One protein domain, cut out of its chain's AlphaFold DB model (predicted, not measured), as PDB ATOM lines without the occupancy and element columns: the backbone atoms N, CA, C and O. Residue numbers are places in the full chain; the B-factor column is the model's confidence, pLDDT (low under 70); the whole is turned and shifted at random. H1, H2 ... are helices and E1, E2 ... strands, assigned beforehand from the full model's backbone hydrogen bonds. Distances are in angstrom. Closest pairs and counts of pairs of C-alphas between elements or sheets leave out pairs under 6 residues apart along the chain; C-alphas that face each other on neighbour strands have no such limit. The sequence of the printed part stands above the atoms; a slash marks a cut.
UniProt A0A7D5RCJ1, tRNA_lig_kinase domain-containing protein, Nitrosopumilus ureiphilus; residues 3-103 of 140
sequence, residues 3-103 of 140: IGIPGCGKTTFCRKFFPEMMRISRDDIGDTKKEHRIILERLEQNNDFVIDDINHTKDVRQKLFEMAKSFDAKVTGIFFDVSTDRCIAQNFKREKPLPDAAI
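AT A GLANCE: This is residues 3 to 103 of the 140 residues of the protein "tRNA_lig_kinase domain-containing protein" of Nitrosopumilus ureiphilus (UniProt A0A7D5RCJ1). Two short parallel strands, E1 and E2, lie side by side between helices H1 and H3, which cover opposite faces of this small sheet. H4 lies beyond, near the last residues of H3, and a long link, residues 70 to 83, runs back to H5 and H6, a separate pair at the far end of the longest axis. The printed part has 101 residues, with six named helices and two named strands in the order H1, E1, H2, H3, E2, H4, H5, H6, and the class is mostly helix. It is compact, with a radius of gyration of the C-alphas of 14.0 A and spans of 39 by 28 by 24 A.

IN THESE COORDINATES: H1 is residues 10 to 17, 10.5 A long, with C-alpha 10 at (215.547, 209.206, 211.281). E1 is residues 22 to 24 and H2 residues 26 to 29. H3, residues 32 to 44, is 18.3 A long. E2 is residues 49 to 51. H4, residues 58 to 69, is 15.8 A long. H5 is residues 84 to 91, 10.3 A long. H6, residues 100 to 103, has C-alpha 103 at (204.088, 214.638, 206.723).

HOW THE PARTS SIT: E1 and E2 are parallel at 24 degrees, with N 24 and O 50 2.8 A apart, within hydrogen-bond range. E1, H2, H3 and E2 form a strand-helix-strand unit, two parallel neighbour strands with helices between them along the chain, and its crossover is right-handed. The closest C-alphas of H1 and E1 are those of Cys 14 and Arg 23, 7.4 A apart; those of E1 and H3 are Ile 24 and Glu 35, 7.1 A. H2 and H3 only just touch, only at the corner, with 3 pairs of C-alphas within 8 A, the closest those of Arg 26 and Glu 35 at 6.3 A. H3 and H4 are close but not clearly touching, their closest C-alphas, Leu 43 and Ala 68, 6.9 A apart. H5 and H6 touch, closest at the C-alphas of Ile 88 and Ile 103, 6.6 A. In H1, H3, H4 and H5 every O i to N i+4 pair is within hydrogen-bond range; H2 and H6 are too short for such a pair.

THE WHOLE: The C-alphas farthest apart are those of Gln 45 and Asp 85, 40.0 A. The printed part has no cut, and the link from H4 to H5 is long. The mean pLDDT of the printed part is 84.8, and residue 102 is under 70.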
ATOM      1  N   ILE A   3     211.927 203.603 209.633       84.06
ATOM      2  CA  ILE A   3     210.500 203.709 209.305       84.06
ATOM      3  C   ILE A   3     209.909 204.842 210.140       84.06
ATOM      4  O   ILE A   3     209.994 204.822 211.366       84.06
ATOM      5  N   GLY A   4     209.328 205.849 209.500       82.88
ATOM      6  CA  GLY A   4     208.822 207.022 210.211       82.88
ATOM      7  C   GLY A   4     208.563 208.196 209.278       82.88
ATOM      8  O   GLY A   4     209.184 208.303 208.219       82.88
ATOM      9  N   ILE A   5     207.684 209.114 209.675       84.31
ATOM     10  CA  ILE A   5     207.344 210.286 208.858       84.31
ATOM     11  C   ILE A   5     208.510 211.288 208.805       84.31
ATOM     12  O   ILE A   5     209.446 211.220 209.614       84.31
ATOM     13  N   PRO A   6     208.547 212.214 207.839       84.94
ATOM     14  CA  PRO A   6     209.514 213.301 207.868       84.94
ATOM     15  C   PRO A   6     209.451 214.085 209.184       84.94
ATOM     16  O   PRO A   6     208.384 214.287 209.749       84.94
ATOM     17  N   GLY A   7     210.608 214.507 209.694       83.75
ATOM     18  CA  GLY A   7     210.686 215.235 210.967       83.75
ATOM     19  C   GLY A   7     210.759 214.360 212.227       83.75
ATOM     20  O   GLY A   7     211.110 214.884 213.279       83.75
ATOM     21  N   CYS A   8     210.564 213.036 212.143       84.12
ATOM     22  CA  CYS A   8     210.667 212.147 213.316       84.12
ATOM     23  C   CYS A   8     212.110 211.832 213.769       84.12
ATOM     24  O   CYS A   8     212.320 211.138 214.760       84.12
ATOM     25  N   GLY A   9     213.125 212.343 213.060       86.31
ATOM     26  CA  GLY A   9     214.527 212.259 213.483       86.31
ATOM     27  C   GLY A   9     215.350 211.099 212.912       86.31
ATOM     28  O   GLY A   9     216.499 210.955 213.320       86.31
ATOM     29  N   LYS A  10     214.833 210.328 211.941       88.38
ATOM     30  CA  LYS A  10     215.547 209.206 211.281       88.38
ATOM     31  C   LYS A  10     216.983 209.540 210.871       88.38
ATOM     32  O   LYS A  10     217.919 208.864 211.287       88.38
ATOM     33  N   THR A  11     217.180 210.624 210.124       86.62
ATOM     34  CA  THR A  11     218.508 211.013 209.632       86.62
ATOM     35  C   THR A  11     219.459 211.382 210.773       86.62
ATOM     36  O   THR A  11     220.633 211.020 210.751       86.62
ATOM     37  N   THR A  12     218.963 212.069 211.808       88.19
ATOM     38  CA  THR A  12     219.754 212.385 213.010       88.19
ATOM     39  C   THR A  12     220.126 211.122 213.776       88.19
ATOM     40  O   THR A  12     221.268 210.990 214.207       88.19
ATOM     41  N   PHE A  13     219.195 210.179 213.903       88.44
ATOM     42  CA  PHE A  13     219.448 208.875 214.502       88.44
ATOM     43  C   PHE A  13     220.513 208.097 213.717       88.44
ATOM     44  O   PHE A  13     221.490 207.654 214.311       88.44
ATOM     45  N   CYS A  14     220.390 208.019 212.388       86.69
ATOM     46  CA  CYS A  14     221.367 207.357 211.521       86.69
ATOM     47  C   CYS A  14     222.774 207.931 211.711       86.69
ATOM     48  O   CYS A  14     223.703 207.185 211.989       86.69
ATOM     49  N   ARG A  15     222.926 209.260 211.641       88.94
ATOM     50  CA  ARG A  15     224.233 209.916 211.814       88.94
ATOM     51  C   ARG A  15     224.841 209.689 213.196       88.94
ATOM     52  O   ARG A  15     226.056 209.636 213.321       88.94
ATOM     53  N   LYS A  16     224.006 209.603 214.234       88.06
ATOM     54  CA  LYS A  16     224.469 209.451 215.616       88.06
ATOM     55  C   LYS A  16     224.867 208.013 215.948       88.06
ATOM     56  O   LYS A  16     225.843 207.817 216.660       88.06
ATOM     57  N   PHE A  17     224.091 207.033 215.490       86.31
ATOM     58  CA  PHE A  17     224.242 205.633 215.903       86.31
ATOM     59  C   PHE A  17     224.904 204.743 214.848       86.31
ATOM     60  O   PHE A  17     225.452 203.706 215.204       86.31
ATOM     61  N   PHE A  18     224.894 205.153 213.578       85.75
ATOM     62  CA  PHE A  18     225.498 204.420 212.464       85.75
ATOM     63  C   PHE A  18     226.373 205.333 211.582       85.75
ATOM     64  O   PHE A  18     226.143 205.410 210.375       85.75
ATOM     65  N   PRO A  19     227.358 206.057 212.152       90.38
ATOM     66  CA  PRO A  19     228.167 207.021 211.398       90.38
ATOM     67  C   PRO A  19     229.005 206.380 210.281       90.38
ATOM     68  O   PRO A  19     229.225 207.012 209.255       90.38
ATOM     69  N   GLU A  20     229.419 205.122 210.461       86.56
ATOM     70  CA  GLU A  20     230.248 204.374 209.502       86.56
ATOM     71  C   GLU A  20     229.428 203.665 208.409       86.56
ATOM     72  O   GLU A  20     229.984 203.173 207.429       86.56
ATOM     73  N   MET A  21     228.101 203.577 208.564       86.88
ATOM     74  CA  MET A  21     227.241 202.903 207.589       86.88
ATOM     75  C   MET A  21     226.780 203.880 206.515       86.88
ATOM     76  O   MET A  21     226.352 205.001 206.803       86.88
ATOM     77  N   MET A  22     226.771 203.427 205.261       88.38
ATOM     78  CA  MET A  22     226.190 204.220 204.184       88.38
ATOM     79  C   MET A  22     224.688 204.398 204.416       88.38
ATOM     80  O   MET A  22     223.938 203.425 204.501       88.38
ATOM     81  N   ARG A  23     224.241 205.653 204.447       91.38
ATOM     82  CA  ARG A  23     222.822 205.999 204.391       91.38
ATOM     83  C   ARG A  23     222.374 206.094 202.935       91.38
ATOM     84  O   ARG A  23     222.907 206.899 202.179       91.38
ATOM     85  N   ILE A  24     221.376 205.304 202.568       89.94
ATOM     86  CA  ILE A  24     220.690 205.345 201.276       89.94
ATOM     87  C   ILE A  24     219.328 205.990 201.515       89.94
ATOM     88  O   ILE A  24     218.571 205.531 202.369       89.94
ATOM     89  N   SER A  25     219.029 207.067 200.796       88.56
ATOM     90  CA  SER A  25     217.766 207.794 200.913       88.56
ATOM     91  C   SER A  25     217.314 208.257 199.541       88.56
ATOM     92  O   SER A  25     218.098 208.839 198.785       88.56
ATOM     93  N   ARG A  26     216.045 208.023 199.217       85.50
ATOM     94  CA  ARG A  26     215.445 208.473 197.965       85.50
ATOM     95  C   ARG A  26     215.432 209.988 197.851       85.50
ATOM     96  O   ARG A  26     215.602 210.492 196.746       85.50
ATOM     97  N   ASP A  27     215.294 210.701 198.965       83.19
ATOM     98  CA  ASP A  27     215.325 212.168 198.989       83.19
ATOM     99  C   ASP A  27     216.694 212.713 198.538       83.19
ATOM    100  O   ASP A  27     216.753 213.727 197.844       83.19
ATOM    101  N   ASP A  28     217.788 212.025 198.882       85.62
ATOM    102  CA  ASP A  28     219.145 212.390 198.448       85.62
ATOM    103  C   ASP A  28     219.406 212.000 196.983       85.62
ATOM    104  O   ASP A  28     220.108 212.705 196.259       85.62
ATOM    105  N   ILE A  29     218.882 210.845 196.555       89.44
ATOM    106  CA  ILE A  29     219.190 210.233 195.252       89.44
ATOM    107  C   ILE A  29     218.290 210.780 194.131       89.44
ATOM    108  O   ILE A  29     218.721 210.873 192.980       89.44
ATOM    109  N   GLY A  30     217.034 211.109 194.445       86.31
ATOM    110  CA  GLY A  30     216.032 211.643 193.518       86.31
ATOM    111  C   GLY A  30     215.508 210.659 192.462       86.31
ATOM    112  O   GLY A  30     214.724 211.053 191.603       86.31
ATOM    113  N   ASP A  31     215.935 209.393 192.488       89.00
ATOM    114  CA  ASP A  31     215.613 208.387 191.469       89.00
ATOM    115  C   ASP A  31     215.541 206.981 192.085       89.00
ATOM    116  O   ASP A  31     216.552 206.410 192.505       89.00
ATOM    117  N   THR A  32     214.341 206.396 192.088       87.38
ATOM    118  CA  THR A  32     214.065 205.060 192.641       87.38
ATOM    119  C   THR A  32     214.878 203.950 191.970       87.38
ATOM    120  O   THR A  32     215.275 202.989 192.626       87.38
ATOM    121  N   LYS A  33     215.159 204.045 190.662       91.00
ATOM    122  CA  LYS A  33     215.952 203.020 189.964       91.00
ATOM    123  C   LYS A  33     217.409 203.078 190.407       91.00
ATOM    124  O   LYS A  33     218.029 202.036 190.609       91.00
ATOM    125  N   LYS A  34     217.950 204.289 190.577       92.69
ATOM    126  CA  LYS A  34     219.309 204.474 191.106       92.69
ATOM    127  C   LYS A  34     219.407 204.002 192.550       92.69
ATOM    128  O   LYS A  34     220.376 203.329 192.877       92.69
ATOM    129  N   GLU A  35     218.405 204.302 193.371       91.62
ATOM    130  CA  GLU A  35     218.306 203.822 194.751       91.62
ATOM    131  C   GLU A  35     218.372 202.289 194.812       91.62
ATOM    132  O   GLU A  35     219.253 201.739 195.468       91.62
ATOM    133  N   HIS A  36     217.510 201.597 194.060       90.44
ATOM    134  CA  HIS A  36     217.506 200.133 194.000       90.44
ATOM    135  C   HIS A  36     218.845 199.563 193.534       90.44
ATOM    136  O   HIS A  36     219.318 198.578 194.092       90.44
ATOM    137  N   ARG A  37     219.479 200.183 192.534       93.69
ATOM    138  CA  ARG A  37     220.796 199.749 192.062       93.69
ATOM    139  C   ARG A  37     221.859 199.870 193.156       93.69
ATOM    140  O   ARG A  37     222.607 198.925 193.352       93.69
ATOM    141  N   ILE A  38     221.892 200.980 193.896       92.50
ATOM    142  CA  ILE A  38     222.844 201.164 195.006       92.50
ATOM    143  C   ILE A  38     222.594 200.122 196.106       92.50
ATOM    144  O   ILE A  38     223.544 199.580 196.661       92.50
ATOM    145  N   ILE A  39     221.329 199.818 196.414       89.31
ATOM    146  CA  ILE A  39     220.978 198.767 197.381       89.31
ATOM    147  C   ILE A  39     221.529 197.410 196.921       89.31
ATOM    148  O   ILE A  39     222.185 196.730 197.706       89.31
ATOM    149  N   LEU A  40     221.309 197.039 195.657       89.56
ATOM    150  CA  LEU A  40     221.814 195.784 195.093       89.56
ATOM    151  C   LEU A  40     223.344 195.720 195.122       89.56
ATOM    152  O   LEU A  40     223.890 194.743 195.622       89.56
ATOM    153  N   GLU A  41     224.033 196.780 194.696       91.62
ATOM    154  CA  GLU A  41     225.500 196.862 194.747       91.62
ATOM    155  C   GLU A  41     226.031 196.659 196.176       91.62
ATOM    156  O   GLU A  41     227.048 195.998 196.386       91.62
ATOM    157  N   ARG A  42     225.343 197.202 197.190       87.06
ATOM    158  CA  ARG A  42     225.737 197.021 198.595       87.06
ATOM    159  C   ARG A  42     225.511 195.603 199.095       87.06
ATOM    160  O   ARG A  42     226.375 195.088 199.806       87.06
ATOM    161  N   LEU A  43     224.396 194.986 198.711       84.00
ATOM    162  CA  LEU A  43     224.102 193.589 199.026       84.00
ATOM    163  C   LEU A  43     225.128 192.647 198.379       84.00
ATOM    164  O   LEU A  43     225.678 191.792 199.064       84.00
ATOM    165  N   GLU A  44     225.461 192.854 197.103       86.56
ATOM    166  CA  GLU A  44     226.485 192.086 196.377       86.56
ATOM    167  C   GLU A  44     227.871 192.190 197.026       86.56
ATOM    168  O   GLU A  44     228.617 191.215 197.089       86.56
ATOM    169  N   GLN A  45     228.213 193.371 197.545       83.81
ATOM    170  CA  GLN A  45     229.479 193.617 198.236       83.81
ATOM    171  C   GLN A  45     229.483 193.163 199.701       83.81
ATOM    172  O   GLN A  45     230.510 193.297 200.364       83.81
ATOM    173  N   ASN A  46     228.364 192.643 200.216       82.38
ATOM    174  CA  ASN A  46     228.218 192.238 201.615       82.38
ATOM    175  C   ASN A  46     228.518 193.382 202.610       82.38
ATOM    176  O   ASN A  46     229.100 193.178 203.677       82.38
ATOM    177  N   ASN A  47     228.148 194.608 202.231       82.31
ATOM    178  CA  ASN A  47     228.356 195.813 203.027       82.31
ATOM    179  C   ASN A  47     227.099 196.158 203.833       82.31
ATOM    180  O   ASN A  47     225.997 196.143 203.289       82.31
ATOM    181  N   ASP A  48     227.269 196.568 205.090       86.19
ATOM    182  CA  ASP A  48     226.169 197.068 205.922       86.19
ATOM    183  C   ASP A  48     225.734 198.482 205.480       86.19
ATOM    184  O   ASP A  48     226.562 199.353 205.189       86.19
ATOM    185  N   PHE A  49     224.423 198.742 205.445       89.75
ATOM    186  CA  PHE A  49     223.863 200.045 205.070       89.75
ATOM    187  C   PHE A  49     222.517 200.329 205.745       89.75
ATOM    188  O   PHE A  49     221.813 199.439 206.228       89.75
ATOM    189  N   VAL A  50     222.129 201.606 205.749       90.00
ATOM    190  CA  VAL A  50     220.868 202.088 206.317       90.00
ATOM    191  C   VAL A  50     219.992 202.673 205.219       90.00
ATOM    192  O   VAL A  50     220.368 203.642 204.571       90.00
ATOM    193  N   ILE A  51     218.784 202.134 205.062       89.88
ATOM    194  CA  ILE A  51     217.727 202.747 204.246       89.88
ATOM    195  C   ILE A  51     216.991 203.787 205.106       89.88
ATOM    196  O   ILE A  51     216.354 203.411 206.097       89.88
ATOM    197  N   ASP A  52     217.090 205.065 204.733       86.62
ATOM    198  CA  ASP A  52     216.440 206.227 205.362       86.62
ATOM    199  C   ASP A  52     215.396 206.837 204.418       86.62
ATOM    200  O   ASP A  52     215.579 207.913 203.847       86.62
ATOM    201  N   ASP A  53     214.294 206.107 204.291       83.00
ATOM    202  CA  ASP A  53     213.091 206.488 203.558       83.00
ATOM    203  C   ASP A  53     211.891 206.481 204.512       83.00
ATOM    204  O   ASP A  53     211.975 206.020 205.655       83.00
ATOM    205  N   ILE A  54     210.737 206.981 204.062       74.38
ATOM    206  CA  ILE A  54     209.514 206.953 204.882       74.38
ATOM    207  C   ILE A  54     209.088 205.499 205.167       74.38
ATOM    208  O   ILE A  54     208.642 205.199 206.275       74.38
ATOM    209  N   ASN A  55     209.253 204.593 204.189       75.81
ATOM    210  CA  ASN A  55     208.930 203.160 204.305       75.81
ATOM    211  C   ASN A  55     207.521 202.898 204.877       75.81
ATOM    212  O   ASN A  55     207.310 202.005 205.704       75.81
ATOM    213  N   HIS A  56     206.564 203.722 204.436       76.25
ATOM    214  CA  HIS A  56     205.252 203.890 205.058       76.25
ATOM    215  C   HIS A  56     204.319 202.684 204.919       76.25
ATOM    216  O   HIS A  56     203.503 202.478 205.809       76.25
ATOM    217  N   THR A  57     204.430 201.875 203.861       83.12
ATOM    218  CA  THR A  57     203.575 200.689 203.680       83.12
ATOM    219  C   THR A  57     204.317 199.393 203.962       83.12
ATOM    220  O   THR A  57     205.520 199.274 203.700       83.12
ATOM    221  N   LYS A  58     203.581 198.379 204.429       82.62
ATOM    222  CA  LYS A  58     204.098 197.014 204.540       82.62
ATOM    223  C   LYS A  58     204.641 196.490 203.213       82.62
ATOM    224  O   LYS A  58     205.703 195.881 203.219       82.62
ATOM    225  N   ASP A  59     203.989 196.778 202.089       86.94
ATOM    226  CA  ASP A  59     204.417 196.293 200.770       86.94
ATOM    227  C   ASP A  59     205.782 196.840 200.347       86.94
ATOM    228  O   ASP A  59     206.610 196.102 199.812       86.94
ATOM    229  N   VAL A  60     206.053 198.127 200.604       85.81
ATOM    230  CA  VAL A  60     207.375 198.720 200.339       85.81
ATOM    231  C   VAL A  60     208.439 198.008 201.170       85.81
ATOM    232  O   VAL A  60     209.476 197.604 200.645       85.81
ATOM    233  N   ARG A  61     208.154 197.786 202.455       87.06
ATOM    234  CA  ARG A  61     209.065 197.088 203.368       87.06
ATOM    235  C   ARG A  61     209.268 195.621 202.986       87.06
ATOM    236  O   ARG A  61     210.386 195.125 203.076       87.06
ATOM    237  N   GLN A  62     208.215 194.943 202.535       87.31
ATOM    238  CA  GLN A  62     208.250 193.546 202.112       87.31
ATOM    239  C   GLN A  62     209.132 193.362 200.872       87.31
ATOM    240  O   GLN A  62     209.960 192.458 200.857       87.31
ATOM    241  N   LYS A  63     209.041 194.261 199.884       88.25
ATOM    242  CA  LYS A  63     209.911 194.234 198.694       88.25
ATOM    243  C   LYS A  63     211.390 194.381 199.052       88.25
ATOM    244  O   LYS A  63     212.223 193.636 198.548       88.25
ATOM    245  N   LEU A  64     211.714 195.322 199.941       84.69
ATOM    246  CA  LEU A  64     213.083 195.510 200.429       84.69
ATOM    247  C   LEU A  64     213.571 194.297 201.231       84.69
ATOM    248  O   LEU A  64     214.725 193.896 201.108       84.69
ATOM    249  N   PHE A  65     212.688 193.693 202.029       85.94
ATOM    250  CA  PHE A  65     212.989 192.474 202.771       85.94
ATOM    251  C   PHE A  65     213.276 191.289 201.850       85.94
ATOM    252  O   PHE A  65     214.266 190.597 202.057       85.94
ATOM    253  N   GLU A  66     212.447 191.061 200.835       86.06
ATOM    254  CA  GLU A  66     212.645 189.988 199.856       86.06
ATOM    255  C   GLU A  66     213.931 190.181 199.057       86.06
ATOM    256  O   GLU A  66     214.685 189.225 198.887       86.06
ATOM    257  N   MET A  67     214.217 191.423 198.652       83.44
ATOM    258  CA  MET A  67     215.471 191.780 197.997       83.44
ATOM    259  C   MET A  67     216.673 191.480 198.894       83.44
ATOM    260  O   MET A  67     217.603 190.834 198.452       83.44
ATOM    261  N   ALA A  68     216.668 191.893 200.159       82.56
ATOM    262  CA  ALA A  68     217.774 191.593 201.067       82.56
ATOM    263  C   ALA A  68     217.900 190.084 201.349       82.56
ATOM    264  O   ALA A  68     219.002 189.537 201.373       82.56
ATOM    265  N   LYS A  69     216.765 189.392 201.504       82.50
ATOM    266  CA  LYS A  69     216.714 187.949 201.761       82.50
ATOM    267  C   LYS A  69     217.316 187.132 200.617       82.50
ATOM    268  O   LYS A  69     217.928 186.111 200.897       82.50
ATOM    269  N   SER A  70     217.184 187.557 199.356       84.44
ATOM    270  CA  SER A  70     217.810 186.846 198.229       84.44
ATOM    271  C   SER A  70     219.341 186.907 198.231       84.44
ATOM    272  O   SER A  70     219.965 186.181 197.467       84.44
ATOM    273  N   PHE A  71     219.934 187.754 199.077       82.44
ATOM    274  CA  PHE A  71     221.376 187.858 199.313       82.44
ATOM    275  C   PHE A  71     221.769 187.359 200.715       82.44
ATOM    276  O   PHE A  71     222.829 187.719 201.219       82.44
ATOM    277  N   ASP A  72     220.896 186.595 201.384       82.00
ATOM    278  CA  ASP A  72     221.079 186.117 202.766       82.00
ATOM    279  C   ASP A  72     221.336 187.240 203.793       82.00
ATOM    280  O   ASP A  72     221.824 187.008 204.906       82.00
ATOM    281  N   ALA A  73     220.967 188.477 203.453       78.75
ATOM    282  CA  ALA A  73     221.166 189.626 204.317       78.75
ATOM    283  C   ALA A  73     220.097 189.683 205.416       78.75
ATOM    284  O   ALA A  73     218.909 189.411 205.213       78.75
ATOM    285  N   LYS A  74     220.517 190.100 206.614       82.88
ATOM    286  CA  LYS A  74     219.614 190.326 207.747       82.88
ATOM    287  C   LYS A  74     219.003 191.719 207.659       82.88
ATOM    288  O   LYS A  74     219.714 192.710 207.524       82.88
ATOM    289  N   VAL A  75     217.685 191.812 207.825       81.12
ATOM    290  CA  VAL A  75     216.967 193.094 207.803       81.12
ATOM    291  C   VAL A  75     216.435 193.429 209.187       81.12
ATOM    292  O   VAL A  75     215.674 192.663 209.769       81.12
ATOM    293  N   THR A  76     216.784 194.617 209.681       81.56
ATOM    294  CA  THR A  76     216.229 195.183 210.920       81.56
ATOM    295  C   THR A  76     215.386 196.413 210.603       81.56
ATOM    296  O   THR A  76     215.843 197.314 209.893       81.56
ATOM    297  N   GLY A  77     214.153 196.457 211.114       81.88
ATOM    298  CA  GLY A  77     213.260 197.614 211.024       81.88
ATOM    299  C   GLY A  77     213.280 198.436 212.310       81.88
ATOM    300  O   GLY A  77     213.094 197.880 213.387       81.88
ATOM    301  N   ILE A  78     213.482 199.750 212.202       82.06
ATOM    302  CA  ILE A  78     213.415 200.688 213.332       82.06
ATOM    303  C   ILE A  78     212.258 201.650 213.081       82.06
ATOM    304  O   ILE A  78     212.336 202.483 212.178       82.06
ATOM    305  N   PHE A  79     211.195 201.516 213.872       81.00
ATOM    306  CA  PHE A  79     210.023 202.382 213.810       81.00
ATOM    307  C   PHE A  79     210.166 203.574 214.762       81.00
ATOM    308  O   PHE A  79     210.491 203.409 215.937       81.00
ATOM    309  N   PHE A  80     209.931 204.774 214.239       82.31
ATOM    310  CA  PHE A  80     209.995 206.029 214.979       82.31
ATOM    311  C   PHE A  80     208.584 206.479 215.344       82.31
ATOM    312  O   PHE A  80     207.956 207.232 214.600       82.31
ATOM    313  N   ASP A  81     208.126 206.029 216.509       81.19
ATOM    314  CA  ASP A  81     206.856 206.439 217.108       81.19
ATOM    315  C   ASP A  81     206.986 207.849 217.709       81.19
ATOM    316  O   ASP A  81     207.355 208.047 218.870       81.19
ATOM    317  N   VAL A  82     206.797 208.859 216.859       81.38
ATOM    318  CA  VAL A  82     206.837 210.274 217.232       81.38
ATOM    319  C   VAL A  82     205.551 210.927 216.753       81.38
ATOM    320  O   VAL A  82     205.233 210.878 215.566       81.38
ATOM    321  N   SER A  83     204.847 211.592 217.671       81.25
ATOM    322  CA  SER A  83     203.596 212.303 217.388       81.25
ATOM    323  C   SER A  83     203.708 213.207 216.156       81.25
ATOM    324  O   SER A  83     204.661 213.994 216.057       81.25
ATOM    325  N   THR A  84     202.698 213.167 215.286       80.81
ATOM    326  CA  THR A  84     202.632 213.949 214.045       80.81
ATOM    327  C   THR A  84     202.880 215.438 214.271       80.81
ATOM    328  O   THR A  84     203.699 216.017 213.565       80.81
ATOM    329  N   ASP A  85     202.305 216.041 215.316       84.00
ATOM    330  CA  ASP A  85     202.496 217.466 215.634       84.00
ATOM    331  C   ASP A  85     203.967 217.832 215.862       84.00
ATOM    332  O   ASP A  85     204.458 218.855 215.380       84.00
ATOM    333  N   ARG A  86     204.719 216.967 216.557       85.31
ATOM    334  CA  ARG A  86     206.162 217.167 216.756       85.31
ATOM    335  C   ARG A  86     206.921 217.009 215.446       85.31
ATOM    336  O   ARG A  86     207.831 217.791 215.190       85.31
ATOM    337  N   CYS A  87     206.557 216.036 214.619       85.81
ATOM    338  CA  CYS A  87     207.176 215.825 213.312       85.81
ATOM    339  C   CYS A  87     206.943 217.016 212.371       85.81
ATOM    340  O   CYS A  87     207.893 217.482 211.745       85.81
ATOM    341  N   ILE A  88     205.725 217.564 212.352       85.69
ATOM    342  CA  ILE A  88     205.362 218.793 211.635       85.69
ATOM    343  C   ILE A  88     206.214 219.964 212.137       85.69
ATOM    344  O   ILE A  88     206.919 220.598 211.351       85.69
ATOM    345  N   ALA A  89     206.226 220.205 213.452       87.50
ATOM    346  CA  ALA A  89     206.995 221.294 214.052       87.50
ATOM    347  C   ALA A  89     208.501 221.192 213.756       87.50
ATOM    348  O   ALA A  89     209.175 222.210 213.602       87.50
ATOM    349  N   GLN A  90     209.041 219.975 213.665       85.75
ATOM    350  CA  GLN A  90     210.434 219.742 213.289       85.75
ATOM    351  C   GLN A  90     210.669 219.908 211.788       85.75
ATOM    352  O   GLN A  90     211.705 220.439 211.395       85.75
ATOM    353  N   ASN A  91     209.728 219.490 210.939       85.56
ATOM    354  CA  ASN A  91     209.837 219.677 209.497       85.56
ATOM    355  C   ASN A  91     209.855 221.162 209.115       85.56
ATOM    356  O   ASN A  91     210.677 221.554 208.291       85.56
ATOM    357  N   PHE A  92     209.040 221.991 209.779       85.88
ATOM    358  CA  PHE A  92     209.047 223.448 209.597       85.88
ATOM    359  C   PHE A  92     210.393 224.106 209.917       85.88
ATOM    360  O   PHE A  92     210.695 225.169 209.388       85.88
ATOM    361  N   LYS A  93     211.217 223.480 210.763       86.25
ATOM    362  CA  LYS A  93     212.549 223.984 211.132       86.25
ATOM    363  C   LYS A  93     213.661 223.512 210.193       86.25
ATOM    364  O   LYS A  93     214.820 223.853 210.416       86.25
ATOM    365  N   ARG A  94     213.358 222.688 209.185       80.56
ATOM    366  CA  ARG A  94     214.357 222.234 208.207       80.56
ATOM    367  C   ARG A  94     214.721 223.389 207.281       80.56
ATOM    368  O   ARG A  94     213.864 224.178 206.916       80.56
ATOM    369  N   GLU A  95     215.972 223.416 206.828       81.62
ATOM    370  CA  GLU A  95     216.426 224.351 205.785       81.62
ATOM    371  C   GLU A  95     215.572 224.237 204.511       81.62
ATOM    372  O   GLU A  95     215.252 225.233 203.868       81.62
ATOM    373  N   LYS A  96     215.152 223.009 204.183       81.69
ATOM    374  CA  LYS A  96     214.189 222.699 203.123       81.69
ATOM    375  C   LYS A  96     213.034 221.888 203.719       81.69
ATOM    376  O   LYS A  96     213.159 220.663 203.828       81.69
ATOM    377  N   PRO A  97     211.951 222.542 204.179       82.56
ATOM    378  CA  PRO A  97     210.761 221.851 204.662       82.56
ATOM    379  C   PRO A  97     210.134 221.018 203.546       82.56
ATOM    380  O   PRO A  97     210.029 221.466 202.405       82.56
ATOM    381  N   LEU A  98     209.712 219.798 203.875       79.94
ATOM    382  CA  LEU A  98     208.926 218.981 202.954       79.94
ATOM    383  C   LEU A  98     207.457 219.440 202.954       79.94
ATOM    384  O   LEU A  98     207.004 219.938 203.987       79.94
ATOM    385  N   PRO A  99     206.708 219.258 201.848       79.81
ATOM    386  CA  PRO A  99     205.288 219.605 201.783       79.81
ATOM    387  C   PRO A  99     204.461 218.859 202.835       79.81
ATOM    388  O   PRO A  99     204.775 217.715 203.162       79.81
ATOM    389  N   ASP A 100     203.347 219.441 203.282       74.81
ATOM    390  CA  ASP A 100     202.452 218.826 204.278       74.81
ATOM    391  C   ASP A 100     201.961 217.434 203.858       74.81
ATOM    392  O   ASP A 100     201.865 216.528 204.686       74.81
ATOM    393  N   ALA A 101     201.753 217.222 202.553       73.75
ATOM    394  CA  ALA A 101     201.400 215.922 201.981       73.75
ATOM    395  C   ALA A 101     202.434 214.816 202.282       73.75
ATOM    396  O   ALA A 101     202.076 213.644 202.310       73.75
ATOM    397  N   ALA A 102     203.700 215.170 202.530       68.56
ATOM    398  CA  ALA A 102     204.747 214.227 202.920       68.56
ATOM    399  C   ALA A 102     204.741 213.912 204.428       68.56
ATOM    400  O   ALA A 102     205.316 212.907 204.842       68.56
ATOM    401  N   ILE A 103     204.112 214.755 205.255       70.75
ATOM    402  CA  ILE A 103     204.088 214.638 206.723       70.75
ATOM    403  C   ILE A 103     202.765 214.048 207.215       70.75
ATOM    404  O   ILE A 103     202.757 213.296 208.185       70.75
TER     405      ILE A 103